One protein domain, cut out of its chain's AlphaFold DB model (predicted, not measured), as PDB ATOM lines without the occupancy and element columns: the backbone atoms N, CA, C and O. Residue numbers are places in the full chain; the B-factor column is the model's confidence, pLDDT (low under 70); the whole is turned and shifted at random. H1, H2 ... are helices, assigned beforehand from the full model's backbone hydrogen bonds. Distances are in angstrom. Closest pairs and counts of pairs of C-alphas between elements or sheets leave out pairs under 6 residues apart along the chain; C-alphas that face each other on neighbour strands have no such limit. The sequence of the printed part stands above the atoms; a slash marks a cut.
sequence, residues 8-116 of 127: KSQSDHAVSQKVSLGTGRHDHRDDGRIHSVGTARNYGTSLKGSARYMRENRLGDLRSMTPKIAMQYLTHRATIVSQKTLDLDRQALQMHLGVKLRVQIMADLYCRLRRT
ATOM      1  N   LYS A   8      85.609   4.612 103.903       89.38
ATOM      2  CA  LYS A   8      84.485   5.331 104.515       89.38
ATOM      3  C   LYS A   8      83.866   6.339 103.545       89.38
ATOM      4  O   LYS A   8      82.655   6.373 103.390       89.38
ATOM      5  N   SER A   9      84.683   7.144 102.874       87.25
ATOM      6  CA  SER A   9      84.179   8.124 101.909       87.25
ATOM      7  C   SER A   9      83.496   7.436 100.723       87.25
ATOM      8  O   SER A   9      82.460   7.903 100.260       87.25
ATOM      9  N   GLN A  10      84.032   6.292 100.280       87.12
ATOM     10  CA  GLN A  10      83.404   5.458  99.251       87.12
ATOM     11  C   GLN A  10      82.031   4.937  99.696       87.12
ATOM     12  O   GLN A  10      81.066   5.044  98.941       87.12
ATOM     13  N   SER A  11      81.922   4.405 100.920       87.81
ATOM     14  CA  SER A  11      80.652   3.885 101.441       87.81
ATOM     15  C   SER A  11      79.612   4.980 101.651       87.81
ATOM     16  O   SER A  11      78.456   4.800 101.282       87.81
ATOM     17  N   ASP A  12      80.020   6.115 102.223       88.69
ATOM     18  CA  ASP A  12      79.118   7.230 102.513       88.69
ATOM     19  C   ASP A  12      78.552   7.809 101.205       88.69
ATOM     20  O   ASP A  12      77.358   8.096 101.122       88.69
ATOM     21  N   HIS A  13      79.378   7.892 100.154       88.81
ATOM     22  CA  HIS A  13      78.928   8.291  98.823       88.81
ATOM     23  C   HIS A  13      77.970   7.270  98.193       88.81
ATOM     24  O   HIS A  13      76.913   7.650  97.701       88.81
ATOM     25  N   ALA A  14      78.294   5.974  98.233       88.31
ATOM     26  CA  ALA A  14      77.427   4.934  97.677       88.31
ATOM     27  C   ALA A  14      76.036   4.920  98.338       88.31
ATOM     28  O   ALA A  14      75.020   4.808  97.654       88.31
ATOM     29  N   VAL A  15      75.987   5.088  99.663       89.62
ATOM     30  CA  VAL A  15      74.725   5.166 100.408       89.62
ATOM     31  C   VAL A  15      73.975   6.454 100.084       89.62
ATOM     32  O   VAL A  15      72.778   6.386  99.822       89.62
ATOM     33  N   SER A  16      74.639   7.616 100.059       88.12
ATOM     34  CA  SER A  16      73.953   8.897  99.839       88.12
ATOM     35  C   SER A  16      73.238   8.973  98.488       88.12
ATOM     36  O   SER A  16      72.161   9.554  98.412       88.12
ATOM     37  N   GLN A  17      73.760   8.311  97.451       87.62
ATOM     38  CA  GLN A  17      73.103   8.212  96.139       87.62
ATOM     39  C   GLN A  17      71.788   7.413  96.159       87.62
ATOM     40  O   GLN A  17      70.987   7.506  95.228       87.62
ATOM     41  N   LYS A  18      71.571   6.593  97.190       85.94
ATOM     42  CA  LYS A  18      70.488   5.599  97.259       85.94
ATOM     43  C   LYS A  18      69.474   5.898  98.359       85.94
ATOM     44  O   LYS A  18      68.440   5.240  98.440       85.94
ATOM     45  N   VAL A  19      69.741   6.894  99.197       85.12
ATOM     46  CA  VAL A  19      68.837   7.343 100.255       85.12
ATOM     47  C   VAL A  19      67.612   8.058  99.660       85.12
ATOM     48  O   VAL A  19      67.720   8.877  98.751       85.12
ATOM     49  N   SER A  20      66.429   7.716 100.174       81.25
ATOM     50  CA  SER A  20      65.120   8.271  99.806       81.25
ATOM     51  C   SER A  20      64.286   8.447 101.077       81.25
ATOM     52  O   SER A  20      63.365   7.680 101.356       81.25
ATOM     53  N   LEU A  21      64.692   9.397 101.925       77.25
ATOM     54  CA  LEU A  21      63.998   9.686 103.186       77.25
ATOM     55  C   LEU A  21      62.690  10.433 102.904       77.25
ATOM     56  O   LEU A  21      62.629  11.248 101.992       77.25
ATOM     57  N   GLY A  22      61.664  10.180 103.718       69.62
ATOM     58  CA  GLY A  22      60.401  10.925 103.664       69.62
ATOM     59  C   GLY A  22      59.325  10.344 102.743       69.62
ATOM     60  O   GLY A  22      58.199  10.824 102.791       69.62
ATOM     61  N   THR A  23      59.608   9.289 101.972       64.62
ATOM     62  CA  THR A  23      58.566   8.529 101.266       64.62
ATOM     63  C   THR A  23      58.020   7.413 102.162       64.62
ATOM     64  O   THR A  23      58.766   6.775 102.914       64.62
ATOM     65  N   GLY A  24      56.700   7.212 102.151       59.25
ATOM     66  CA  GLY A  24      56.033   6.211 102.985       59.25
ATOM     67  C   GLY A  24      56.612   4.812 102.756       59.25
ATOM     68  O   GLY A  24      56.809   4.381 101.626       59.25
ATOM     69  N   ARG A  25      56.877   4.067 103.840       56.66
ATOM     70  CA  ARG A  25      57.473   2.713 103.774       56.66
ATOM     71  C   ARG A  25      56.553   1.660 103.137       56.66
ATOM     72  O   ARG A  25      56.988   0.526 102.952       56.66
ATOM     73  N   HIS A  26      55.294   2.007 102.876       57.94
ATOM     74  CA  HIS A  26      54.267   1.072 102.425       57.94
ATOM     75  C   HIS A  26      54.180   0.931 100.895       57.94
ATOM     76  O   HIS A  26      53.801  -0.146 100.442       57.94
ATOM     77  N   ASP A  27      54.640   1.921 100.118       55.50
ATOM     78  CA  ASP A  27      54.416   1.968  98.658       55.50
ATOM     79  C   ASP A  27      55.661   1.634  97.810       55.50
ATOM     80  O   ASP A  27      55.612   1.645  96.581       55.50
ATOM     81  N   HIS A  28      56.794   1.316  98.449       57.69
ATOM     82  CA  HIS A  28      58.094   1.147  97.778       57.69
ATOM     83  C   HIS A  28      58.833  -0.125  98.215       57.69
ATOM     84  O   HIS A  28      60.016  -0.101  98.559       57.69
ATOM     85  N   ARG A  29      58.143  -1.273  98.232       55.56
ATOM     86  CA  ARG A  29      58.849  -2.560  98.343       55.56
ATOM     87  C   ARG A  29      59.648  -2.776  97.053       55.56
ATOM     88  O   ARG A  29      59.067  -2.822  95.979       55.56
ATOM     89  N   ASP A  30      60.966  -2.912  97.187       58.16
ATOM     90  CA  ASP A  30      61.907  -3.321  96.131       58.16
ATOM     91  C   ASP A  30      62.340  -2.260  95.095       58.16
ATOM     92  O   ASP A  30      62.872  -2.613  94.044       58.16
ATOM     93  N   ASP A  31      62.232  -0.963  95.397       69.50
ATOM     94  CA  ASP A  31      62.702   0.118  94.502       69.50
ATOM     95  C   ASP A  31      64.243   0.290  94.462       69.50
ATOM     96  O   ASP A  31      64.785   1.118  93.724       69.50
ATOM     97  N   GLY A  32      64.971  -0.493  95.264       72.56
ATOM     98  CA  GLY A  32      66.427  -0.422  95.378       72.56
ATOM     99  C   GLY A  32      66.940   0.827  96.104       72.56
ATOM    100  O   GLY A  32      68.129   1.144  95.983       72.56
ATOM    101  N   ARG A  33      66.078   1.538  96.846       82.50
ATOM    102  CA  ARG A  33      66.411   2.735  97.627       82.50
ATOM    103  C   ARG A  33      66.354   2.469  99.134       82.50
ATOM    104  O   ARG A  33      65.941   1.417  99.618       82.50
ATOM    105  N   ILE A  34      66.856   3.432  99.907       83.81
ATOM    106  CA  ILE A  34      66.975   3.353 101.365       83.81
ATOM    107  C   ILE A  34      66.044   4.380 102.017       83.81
ATOM    108  O   ILE A  34      66.344   5.573 102.038       83.81
ATOM    109  N   HIS A  35      64.957   3.908 102.629       83.62
ATOM    110  CA  HIS A  35      63.922   4.757 103.251       83.62
ATOM    111  C   HIS A  35      64.087   4.969 104.765       83.62
ATOM    112  O   HIS A  35      63.195   5.484 105.442       83.62
ATOM    113  N   SER A  36      65.200   4.526 105.354       85.00
ATOM    114  CA  SER A  36      65.449   4.669 106.789       85.00
ATOM    115  C   SER A  36      66.904   4.999 107.074       85.00
ATOM    116  O   SER A  36      67.814   4.371 106.534       85.00
ATOM    117  N   VAL A  37      67.111   5.932 108.004       87.81
ATOM    118  CA  VAL A  37      68.434   6.319 108.513       87.81
ATOM    119  C   VAL A  37      69.169   5.114 109.106       87.81
ATOM    120  O   VAL A  37      70.365   4.937 108.875       87.81
ATOM    121  N   GLY A  38      68.453   4.234 109.816       89.56
ATOM    122  CA  GLY A  38      69.036   3.014 110.380       89.56
ATOM    123  C   GLY A  38      69.550   2.062 109.298       89.56
ATOM    124  O   GLY A  38      70.659   1.539 109.405       89.56
ATOM    125  N   THR A  39      68.787   1.896 108.214       89.69
ATOM    126  CA  THR A  39      69.197   1.077 107.064       89.69
ATOM    127  C   THR A  39      70.390   1.700 106.343       89.69
ATOM    128  O   THR A  39      71.351   0.993 106.051       89.69
ATOM    129  N   ALA A  40      70.388   3.023 106.142       90.94
ATOM    130  CA  ALA A  40      71.500   3.745 105.524       90.94
ATOM    131  C   ALA A  40      72.806   3.546 106.305       90.94
ATOM    132  O   ALA A  40      73.838   3.197 105.729       90.94
ATOM    133  N   ARG A  41      72.749   3.675 107.634       93.25
ATOM    134  CA  ARG A  41      73.898   3.443 108.519       93.25
ATOM    135  C   ARG A  41      74.403   2.001 108.447       93.25
ATOM    136  O   ARG A  41      75.614   1.771 108.377       93.25
ATOM    137  N   ASN A  42      73.488   1.035 108.472       93.62
ATOM    138  CA  ASN A  42      73.830  -0.383 108.407       93.62
ATOM    139  C   ASN A  42      74.502  -0.729 107.071       93.62
ATOM    140  O   ASN A  42      75.579  -1.323 107.069       93.62
ATOM    141  N   TYR A  43      73.934  -0.277 105.951       94.81
ATOM    142  CA  TYR A  43      74.515  -0.496 104.624       94.81
ATOM    143  C   TYR A  43      75.861   0.209 104.469       94.81
ATOM    144  O   TYR A  43      76.801  -0.398 103.963       94.81
ATOM    145  N   GLY A  44      76.009   1.436 104.975       95.12
ATOM    146  CA  GLY A  44      77.293   2.143 104.958       95.12
ATOM    147  C   GLY A  44      78.385   1.381 105.710       95.12
ATOM    148  O   GLY A  44      79.510   1.257 105.229       95.12
ATOM    149  N   THR A  45      78.042   0.788 106.856       95.38
ATOM    150  CA  THR A  45      78.974  -0.041 107.636       95.38
ATOM    151  C   THR A  45      79.398  -1.295 106.865       95.38
ATOM    152  O   THR A  45      80.593  -1.598 106.803       95.38
ATOM    153  N   SER A  46      78.445  -1.988 106.237       95.19
ATOM    154  CA  SER A  46      78.719  -3.157 105.395       95.19
ATOM    155  C   SER A  46      79.595  -2.808 104.187       95.19
ATOM    156  O   SER A  46      80.651  -3.412 104.003       95.19
ATOM    157  N   LEU A  47      79.239  -1.770 103.421       95.69
ATOM    158  CA  LEU A  47      79.993  -1.337 102.237       95.69
ATOM    159  C   LEU A  47      81.404  -0.856 102.577       95.69
ATOM    160  O   LEU A  47      82.342  -1.133 101.831       95.69
ATOM    161  N   LYS A  48      81.593  -0.195 103.726       95.75
ATOM    162  CA  LYS A  48      82.930   0.155 104.227       95.75
ATOM    163  C   LYS A  48      83.780  -1.099 104.443       95.75
ATOM    164  O   LYS A  48      84.970  -1.101 104.128       95.75
ATOM    165  N   GLY A  49      83.177  -2.162 104.978       94.62
ATOM    166  CA  GLY A  49      83.817  -3.464 105.144       94.62
ATOM    167  C   GLY A  49      84.242  -4.083 103.812       94.62
ATOM    168  O   GLY A  49      85.371  -4.560 103.706       94.62
ATOM    169  N   SER A  50      83.375  -4.031 102.799       94.25
ATOM    170  CA  SER A  50      83.671  -4.516 101.445       94.25
ATOM    171  C   SER A  50      84.765  -3.700 100.757       94.25
ATOM    172  O   SER A  50      85.698  -4.274 100.205       94.25
ATOM    173  N   ALA A  51      84.710  -2.368 100.841       94.31
ATOM    174  CA  ALA A  51      85.724  -1.483 100.266       94.31
ATOM    175  C   ALA A  51      87.103  -1.693 100.913       94.31
ATOM    176  O   ALA A  51      88.123  -1.715 100.227       94.31
ATOM    177  N   ARG A  52      87.146  -1.917 102.234       94.38
ATOM    178  CA  ARG A  52      88.384  -2.295 102.927       94.38
ATOM    179  C   ARG A  52      88.939  -3.621 102.397       94.38
ATOM    180  O   ARG A  52      90.117  -3.669 102.066       94.38
ATOM    181  N   TYR A  53      88.095  -4.643 102.255       94.31
ATOM    182  CA  TYR A  53      88.511  -5.928 101.689       94.31
ATOM    183  C   TYR A  53      89.068  -5.781 100.267       94.31
ATOM    184  O   TYR A  53      90.112  -6.347  99.957       94.31
ATOM    185  N   MET A  54      88.416  -4.990  99.406       93.75
ATOM    186  CA  MET A  54      88.915  -4.742  98.048       93.75
ATOM    187  C   MET A  54      90.293  -4.086  98.060       93.75
ATOM    188  O   MET A  54      91.178  -4.514  97.321       93.75
ATOM    189  N   ARG A  55      90.495  -3.097  98.935       91.75
ATOM    190  CA  ARG A  55      91.786  -2.427  99.092       91.75
ATOM    191  C   ARG A  55      92.876  -3.392  99.558       91.75
ATOM    192  O   ARG A  55      93.960  -3.398  98.985       91.75
ATOM    193  N   GLU A  56      92.583  -4.210 100.567       92.25
ATOM    194  CA  GLU A  56      93.512  -5.211 101.115       92.25
ATOM    195  C   GLU A  56      93.917  -6.255 100.062       92.25
ATOM    196  O   GLU A  56      95.079  -6.645  99.996       92.25
ATOM    197  N   ASN A  57      92.992  -6.637  99.177       92.50
ATOM    198  CA  ASN A  57      93.225  -7.615  98.110       92.50
ATOM    199  C   ASN A  57      93.645  -6.979  96.769       92.50
ATOM    200  O   ASN A  57      93.720  -7.677  95.760       92.50
ATOM    201  N   ARG A  58      93.910  -5.663  96.734       91.44
ATOM    202  CA  ARG A  58      94.280  -4.901  95.521       91.44
ATOM    203  C   ARG A  58      93.280  -5.054  94.360       91.44
ATOM    204  O   ARG A  58      93.656  -5.007  93.195       91.44
ATOM    205  N   LEU A  59      91.993  -5.186  94.682       90.94
ATOM    206  CA  LEU A  59      90.885  -5.344  93.726       90.94
ATOM    207  C   LEU A  59      90.275  -4.002  93.278       90.94
ATOM    208  O   LEU A  59      89.230  -3.976  92.631       90.94
ATOM    209  N   GLY A  60      90.911  -2.884  93.639       89.56
ATOM    210  CA  GLY A  60      90.435  -1.529  93.369       89.56
ATOM    211  C   GLY A  60      89.512  -0.988  94.463       89.56
ATOM    212  O   GLY A  60      89.662  -1.315  95.640       89.56
ATOM    213  N   ASP A  61      88.563  -0.150  94.050       90.19
ATOM    214  CA  ASP A  61      87.639   0.582  94.919       90.19
ATOM    215  C   ASP A  61      86.196   0.093  94.759       90.19
ATOM    216  O   ASP A  61      85.856  -0.596  93.800       90.19
ATOM    217  N   LEU A  62      85.300   0.536  95.646       90.00
ATOM    218  CA  LEU A  62      83.884   0.162  95.646       90.00
ATOM    219  C   LEU A  62      83.172   0.451  94.307       90.00
ATOM    220  O   LEU A  62      82.231  -0.250  93.944       90.00
ATOM    221  N   ARG A  63      83.633   1.447  93.536       88.31
ATOM    222  CA  ARG A  63      83.131   1.741  92.179       88.31
ATOM    223  C   ARG A  63      83.468   0.638  91.171       88.31
ATOM    224  O   ARG A  63      82.679   0.378  90.272       88.31
ATOM    225  N   SER A  64      84.626   0.009  91.324       89.69
ATOM    226  CA  SER A  64      85.101  -1.087  90.476       89.69
ATOM    227  C   SER A  64      84.590  -2.450  90.953       89.69
ATOM    228  O   SER A  64      85.000  -3.483  90.428       89.69
ATOM    229  N   MET A  65      83.713  -2.472  91.964       92.62
ATOM    230  CA  MET A  65      83.108  -3.694  92.473       92.62
ATOM    231  C   MET A  65      82.319  -4.379  91.356       92.62
ATOM    232  O   MET A  65      81.393  -3.809  90.786       92.62
ATOM    233  N   THR A  66      82.659  -5.635  91.084       94.00
ATOM    234  CA  THR A  66      81.910  -6.497  90.166       94.00
ATOM    235  C   THR A  66      81.116  -7.541  90.953       94.00
ATOM    236  O   THR A  66      81.484  -7.862  92.088       94.00
ATOM    237  N   PRO A  67      80.068  -8.150  90.366       92.81
ATOM    238  CA  PRO A  67      79.349  -9.253  91.007       92.81
ATOM    239  C   PRO A  67      80.272 -10.408  91.422       92.81
ATOM    240  O   PRO A  67      80.082 -11.002  92.481       92.81
ATOM    241  N   LYS A  68      81.320 -10.687  90.633       91.69
ATOM    242  CA  LYS A  68      82.332 -11.705  90.946       91.69
ATOM    243  C   LYS A  68      83.108 -11.367  92.224       91.69
ATOM    244  O   LYS A  68      83.207 -12.216  93.106       91.69
ATOM    245  N   ILE A  69      83.601 -10.131  92.350       93.44
ATOM    246  CA  ILE A  69      84.322  -9.669  93.551       93.44
ATOM    247  C   ILE A  69      83.387  -9.665  94.767       93.44
ATOM    248  O   ILE A  69      83.775 -10.099  95.850       93.44
ATOM    249  N   ALA A  70      82.132  -9.245  94.592       93.94
ATOM    250  CA  ALA A  70      81.137  -9.276  95.660       93.94
ATOM    251  C   ALA A  70      80.871 -10.705  96.165       93.94
ATOM    252  O   ALA A  70      80.807 -10.922  97.374       93.94
ATOM    253  N   MET A  71      80.773 -11.695  95.271       91.94
ATOM    254  CA  MET A  71      80.652 -13.100  95.677       91.94
ATOM    255  C   MET A  71      81.898 -13.599  96.413       91.94
ATOM    256  O   MET A  71      81.758 -14.258  97.443       91.94
ATOM    257  N   GLN A  72      83.105 -13.255  95.953       91.69
ATOM    258  CA  GLN A  72      84.353 -13.598  96.652       91.69
ATOM    259  C   GLN A  72      84.392 -13.000  98.065       91.69
ATOM    260  O   GLN A  72      84.681 -13.705  99.032       91.69
ATOM    261  N   TYR A  73      84.004 -11.731  98.209       93.44
ATOM    262  CA  TYR A  73      83.888 -11.081  99.510       93.44
ATOM    263  C   TYR A  73      82.880 -11.790 100.424       93.44
ATOM    264  O   TYR A  73      83.199 -12.074 101.576       93.44
ATOM    265  N   LEU A  74      81.681 -12.113  99.925       92.06
ATOM    266  CA  LEU A  74      80.653 -12.808 100.708       92.06
ATOM    267  C   LEU A  74      81.099 -14.218 101.117       92.06
ATOM    268  O   LEU A  74      80.849 -14.629 102.246       92.06
ATOM    269  N   THR A  75      81.820 -14.918 100.241       89.94
ATOM    270  CA  THR A  75      82.444 -16.221 100.527       89.94
ATOM    271  C   THR A  75      83.405 -16.123 101.699       89.94
ATOM    272  O   THR A  75      83.279 -16.853 102.679       89.94
ATOM    273  N   HIS A  76      84.331 -15.169 101.622       89.69
ATOM    274  CA  HIS A  76      85.314 -14.930 102.666       89.69
ATOM    275  C   HIS A  76      84.652 -14.489 103.980       89.69
ATOM    276  O   HIS A  76      85.026 -14.931 105.058       89.69
ATOM    277  N   ARG A  77      83.621 -13.641 103.917       90.12
ATOM    278  CA  ARG A  77      82.905 -13.170 105.109       90.12
ATOM    279  C   ARG A  77      82.111 -14.273 105.792       90.12
ATOM    280  O   ARG A  77      82.030 -14.262 107.018       90.12
ATOM    281  N   ALA A  78      81.552 -15.217 105.037       87.50
ATOM    282  CA  ALA A  78      80.729 -16.296 105.575       87.50
ATOM    283  C   ALA A  78      81.459 -17.169 106.609       87.50
ATOM    284  O   ALA A  78      80.807 -17.721 107.491       87.50
ATOM    285  N   THR A  79      82.793 -17.255 106.545       85.69
ATOM    286  CA  THR A  79      83.602 -18.007 107.517       85.69
ATOM    287  C   THR A  79      83.847 -17.240 108.821       85.69
ATOM    288  O   THR A  79      84.175 -17.850 109.833       85.69
ATOM    289  N   ILE A  80      83.664 -15.914 108.822       87.38
ATOM    290  CA  ILE A  80      84.060 -15.022 109.924       87.38
ATOM    291  C   ILE A  80      82.839 -14.455 110.660       87.38
ATOM    292  O   ILE A  80      82.892 -14.216 111.866       87.38
ATOM    293  N   VAL A  81      81.731 -14.200 109.954       86.50
ATOM    294  CA  VAL A  81      80.587 -13.462 110.513       86.50
ATOM    295  C   VAL A  81      79.333 -14.312 110.712       86.50
ATOM    296  O   VAL A  81      79.193 -15.436 110.235       86.50
ATOM    297  N   SER A  82      78.376 -13.764 111.462       85.31
ATOM    298  CA  SER A  82      77.062 -14.386 111.627       85.31
ATOM    299  C   SER A  82      76.253 -14.368 110.325       85.31
ATOM    300  O   SER A  82      76.433 -13.485 109.489       85.31
ATOM    301  N   GLN A  83      75.283 -15.278 110.193       80.44
ATOM    302  CA  GLN A  83      74.367 -15.300 109.045       80.44
ATOM    303  C   GLN A  83      73.602 -13.977 108.881       80.44
ATOM    304  O   GLN A  83      73.416 -13.514 107.762       80.44
ATOM    305  N   LYS A  84      73.207 -13.334 109.989       85.62
ATOM    306  CA  LYS A  84      72.531 -12.027 109.968       85.62
ATOM    307  C   LYS A  84      73.437 -10.934 109.398       85.62
ATOM    308  O   LYS A  84      72.992 -10.118 108.601       85.62
ATOM    309  N   THR A  85      74.705 -10.919 109.803       89.75
ATOM    310  CA  THR A  85      75.700  -9.972 109.282       89.75
ATOM    311  C   THR A  85      75.982 -10.234 107.806       89.75
ATOM    312  O   THR A  85      76.046  -9.290 107.028       89.75
ATOM    313  N   LEU A  86      76.093 -11.504 107.413       90.94
ATOM    314  CA  LEU A  86      76.312 -11.894 106.023       90.94
ATOM    315  C   LEU A  86      75.136 -11.496 105.123       90.94
ATOM    316  O   LEU A  86      75.349 -11.028 104.008       90.94
ATOM    317  N   ASP A  87      73.899 -11.652 105.602       89.25
ATOM    318  CA  ASP A  87      72.723 -11.221 104.847       89.25
ATOM    319  C   ASP A  87      72.658  -9.695 104.715       89.25
ATOM    320  O   ASP A  87      72.363  -9.193 103.634       89.25
ATOM    321  N   LEU A  88      73.030  -8.949 105.760       90.94
ATOM    322  CA  LEU A  88      73.147  -7.493 105.673       90.94
ATOM    323  C   LEU A  88      74.202  -7.066 104.638       90.94
ATOM    324  O   LEU A  88      73.927  -6.200 103.807       90.94
ATOM    325  N   ASP A  89      75.378  -7.702 104.650       93.88
ATOM    326  CA  ASP A  89      76.441  -7.456 103.670       93.88
ATOM    327  C   ASP A  89      75.952  -7.763 102.242       93.88
ATOM    328  O   ASP A  89      76.184  -6.981 101.318       93.88
ATOM    329  N   ARG A  90      75.214  -8.868 102.062       93.62
ATOM    330  CA  ARG A  90      74.608  -9.252 100.780       93.62
ATOM    331  C   ARG A  90      73.620  -8.198 100.290       93.62
ATOM    332  O   ARG A  90      73.737  -7.770  99.147       93.62
ATOM    333  N   GLN A  91      72.678  -7.772 101.130       92.12
ATOM    334  CA  GLN A  91      71.681  -6.760 100.768       92.12
ATOM    335  C   GLN A  91      72.340  -5.426 100.388       92.12
ATOM    336  O   GLN A  91      71.990  -4.830  99.370       92.12
ATOM    337  N   ALA A  92      73.341  -4.987 101.157       93.81
ATOM    338  CA  ALA A  92      74.078  -3.762 100.867       93.81
ATOM    339  C   ALA A  92      74.796  -3.831  99.504       93.81
ATOM    340  O   ALA A  92      74.748  -2.874  98.732       93.81
ATOM    341  N   LEU A  93      75.412  -4.973  99.173       93.94
ATOM    342  CA  LEU A  93      76.070  -5.189  97.878       93.94
ATOM    343  C   LEU A  93      75.081  -5.300  96.715       93.94
ATOM    344  O   LEU A  93      75.369  -4.801  95.631       93.94
ATOM    345  N   GLN A  94      73.919  -5.920  96.927       92.88
ATOM    346  CA  GLN A  94      72.846  -5.971  95.929       92.88
ATOM    347  C   GLN A  94      72.334  -4.570  95.595       92.88
ATOM    348  O   GLN A  94      72.200  -4.232  94.423       92.88
ATOM    349  N   MET A  95      72.105  -3.744  96.617       91.56
ATOM    350  CA  MET A  95      71.698  -2.348  96.462       91.56
ATOM    351  C   MET A  95      72.766  -1.534  95.711       91.56
ATOM    352  O   MET A  95      72.438  -0.784  94.790       91.56
ATOM    353  N   HIS A  96      74.045  -1.725  96.058       92.12
ATOM    354  CA  HIS A  96      75.163  -1.028  95.415       92.12
ATOM    355  C   HIS A  96      75.336  -1.416  93.942       92.12
ATOM    356  O   HIS A  96      75.512  -0.545  93.093       92.12
ATOM    357  N   LEU A  97      75.265  -2.712  93.627       90.88
ATOM    358  CA  LEU A  97      75.481  -3.221  92.270       90.88
ATOM    359  C   LEU A  97      74.225  -3.209  91.390       90.88
ATOM    360  O   LEU A  97      74.336  -3.360  90.177       90.88
ATOM    361  N   GLY A  98      73.034  -3.105  91.982       88.44
ATOM    362  CA  GLY A  98      71.768  -3.259  91.265       88.44
ATOM    363  C   GLY A  98      71.522  -4.675  90.727       88.44
ATOM    364  O   GLY A  98      70.667  -4.855  89.865       88.44
ATOM    365  N   VAL A  99      72.254  -5.689  91.209       87.31
ATOM    366  CA  VAL A  99      72.099  -7.089  90.778       87.31
ATOM    367  C   VAL A  99      71.683  -8.000  91.928       87.31
ATOM    368  O   VAL A  99      72.093  -7.826  93.076       87.31
ATOM    369  N   LYS A 100      70.906  -9.043  91.617       85.25
ATOM    370  CA  LYS A 100      70.531 -10.073  92.594       85.25
ATOM    371  C   LYS A 100      71.700 -11.027  92.845       85.25
ATOM    372  O   LYS A 100      71.924 -11.972  92.098       85.25
ATOM    373  N   LEU A 101      72.414 -10.818  93.948       81.56
ATOM    374  CA  LEU A 101      73.433 -11.750  94.438       81.56
ATOM    375  C   LEU A 101      72.780 -12.933  95.168       81.56
ATOM    376  O   LEU A 101      72.115 -12.753  96.195       81.56
ATOM    377  N   ARG A 102      72.980 -14.148  94.653       75.25
ATOM    378  CA  ARG A 102      72.671 -15.394  95.364       75.25
ATOM    379  C   ARG A 102      73.948 -15.876  96.038       75.25
ATOM    380  O   ARG A 102      74.934 -16.139  95.360       75.25
ATOM    381  N   VAL A 103      73.941 -15.992  97.362       65.44
ATOM    382  CA  VAL A 103      75.058 -16.622  98.077       65.44
ATOM    383  C   VAL A 103      74.913 -18.128  97.875       65.44
ATOM    384  O   VAL A 103      74.156 -18.783  98.583       65.44
ATOM    385  N   GLN A 104      75.583 -18.670  96.858       54.81
ATOM    386  CA  GLN A 104      75.664 -20.111  96.602       54.81
ATOM    387  C   GLN A 104      76.705 -20.757  97.528       54.81
ATOM    388  O   GLN A 104      77.678 -21.332  97.060       54.81
ATOM    389  N   ILE A 105      76.591 -20.590  98.848       53.28
ATOM    390  CA  ILE A 105      77.560 -21.186  99.782       53.28
ATOM    391  C   ILE A 105      76.822 -21.749 100.976       53.28
ATOM    392  O   ILE A 105      76.333 -20.991 101.808       53.28
ATOM    393  N   MET A 106      76.771 -23.085 101.025       48.28
ATOM    394  CA  MET A 106      76.563 -23.927 102.212       48.28
ATOM    395  C   MET A 106      75.470 -23.453 103.179       48.28
ATOM    396  O   MET A 106      75.552 -23.706 104.381       48.28
ATOM    397  N   ALA A 107      74.428 -22.785 102.677       46.00
ATOM    398  CA  ALA A 107      73.291 -22.377 103.489       46.00
ATOM    399  C   ALA A 107      72.598 -23.613 104.081       46.00
ATOM    400  O   ALA A 107      72.149 -23.561 105.221       46.00
ATOM    401  N   ASP A 108      72.635 -24.755 103.393       47.53
ATOM    402  CA  ASP A 108      72.077 -25.999 103.920       47.53
ATOM    403  C   ASP A 108      72.945 -26.661 104.998       47.53
ATOM    404  O   ASP A 108      72.394 -27.289 105.896       47.53
ATOM    405  N   LEU A 109      74.271 -26.474 104.999       50.25
ATOM    406  CA  LEU A 109      75.159 -27.053 106.020       50.25
ATOM    407  C   LEU A 109      75.343 -26.117 107.222       50.25
ATOM    408  O   LEU A 109      75.129 -26.531 108.360       50.25
ATOM    409  N   TYR A 110      75.624 -24.829 107.011       54.25
ATOM    410  CA  TYR A 110      75.836 -23.879 108.111       54.25
ATOM    411  C   TYR A 110      74.531 -23.384 108.760       54.25
ATOM    412  O   TYR A 110      74.517 -23.127 109.965       54.25
ATOM    413  N   CYS A 111      73.407 -23.299 108.032       44.75
ATOM    414  CA  CYS A 111      72.115 -22.977 108.656       44.75
ATOM    415  C   CYS A 111      71.492 -24.197 109.365       44.75
ATOM    416  O   CYS A 111      70.709 -24.011 110.297       44.75
ATOM    417  N   ARG A 112      71.858 -25.434 108.987       49.94
ATOM    418  CA  ARG A 112      71.437 -26.670 109.675       49.94
ATOM    419  C   ARG A 112      72.288 -26.962 110.913       49.94
ATOM    420  O   ARG A 112      71.718 -27.223 111.966       49.94
ATOM    421  N   LEU A 113      73.610 -26.781 110.843       54.56
ATOM    422  CA  LEU A 113      74.521 -26.961 111.987       54.56
ATOM    423  C   LEU A 113      74.387 -25.875 113.070       54.56
ATOM    424  O   LEU A 113      74.725 -26.112 114.223       54.56
ATOM    425  N   ARG A 114      73.880 -24.677 112.743       50.44
ATOM    426  CA  ARG A 114      73.724 -23.577 113.720       50.44
ATOM    427  C   ARG A 114      72.322 -23.478 114.336       50.44
ATOM    428  O   ARG A 114      72.140 -22.758 115.315       50.44
ATOM    429  N   ARG A 115      71.332 -24.204 113.797       49.09
ATOM    430  CA  ARG A 115      69.991 -24.349 114.402       49.09
ATOM    431  C   ARG A 115      69.964 -25.378 115.537       49.09
ATOM    432  O   ARG A 115      69.081 -25.305 116.384       49.09
ATOM    433  N   THR A 116      70.941 -26.282 115.606       48.91
ATOM    434  CA  THR A 116      71.030 -27.308 116.656       48.91
ATOM    435  C   THR A 116      71.591 -26.782 117.980       48.91
ATOM    436  O   THR A 116      71.359 -27.392 119.012       48.91
TER     437      THR A 116
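This is residues 8 to 116 of the 127 residues of an uncharacterized protein of Geobacter argillaceus (UniProt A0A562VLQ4). Two helical hairpins pack crosswise: H1 folds against the long H2, H3 pairs with H4, and H4 crosses H2 at nearly a right angle. The long link from H1 to H2 loops out at one end, and short H5 sits at the other, touching no helix. The printed part has 109 residues with five named helices, H1 to H5 in chain order, and no named strand: all helix. It is compact, with a radius of gyration of the C-alphas of 14.4 A and spans of 41 by 36 by 20 A.

Start at H1, residues 8 to 16, which forms a hairpin with H2, residues 37 to 56: they touch, closest at the C-alphas of Ser 11 and Gly 44, 5.2 A apart, at a steep tilt of 41 degrees, opposite ways. H2 is the hub. Its residues 50 to 53 alone only just touch H3, residues 67 to 78, with 3 pairs of C-alphas within 8 A, closest Ser 50 and Tyr 73 at 6.8 A. Its residues 42 to 47 alone touch H4, residues 83 to 97, closest at C-alphas 43 and 92, 5.0 A, about perpendicular at 85 degrees. H3 and H4 form a hairpin, closest at C-alphas 78 and 86, 6.3 A, a shallow tilt of 14 degrees, opposite ways. H5, residues 107 to 113, is only just apart from H4, at 8.0 A. Each O i to N i+4 pair is within hydrogen-bond range in H1, H2, H3 and H4; H5 has 2 of 3.

Find C-alpha 8 at (84.485, 5.331, 104.515), where H1 begins its 12.1 A. H2 runs 28.6 A from C-alpha 37 at (68.434, 6.319, 108.513), H3 16.2 A, H4 20.7 A, and H5 9.7 A to C-alpha 113 at (74.521, -26.961, 111.987).

The C-alphas farthest apart, Gly 22 and Thr 116, are 41.8 A apart. The printed part has no cut, and the link from H1 to H2 is long. Look for pLDDT under 70 at residues 22 to 31 and 103 to 116 of this model.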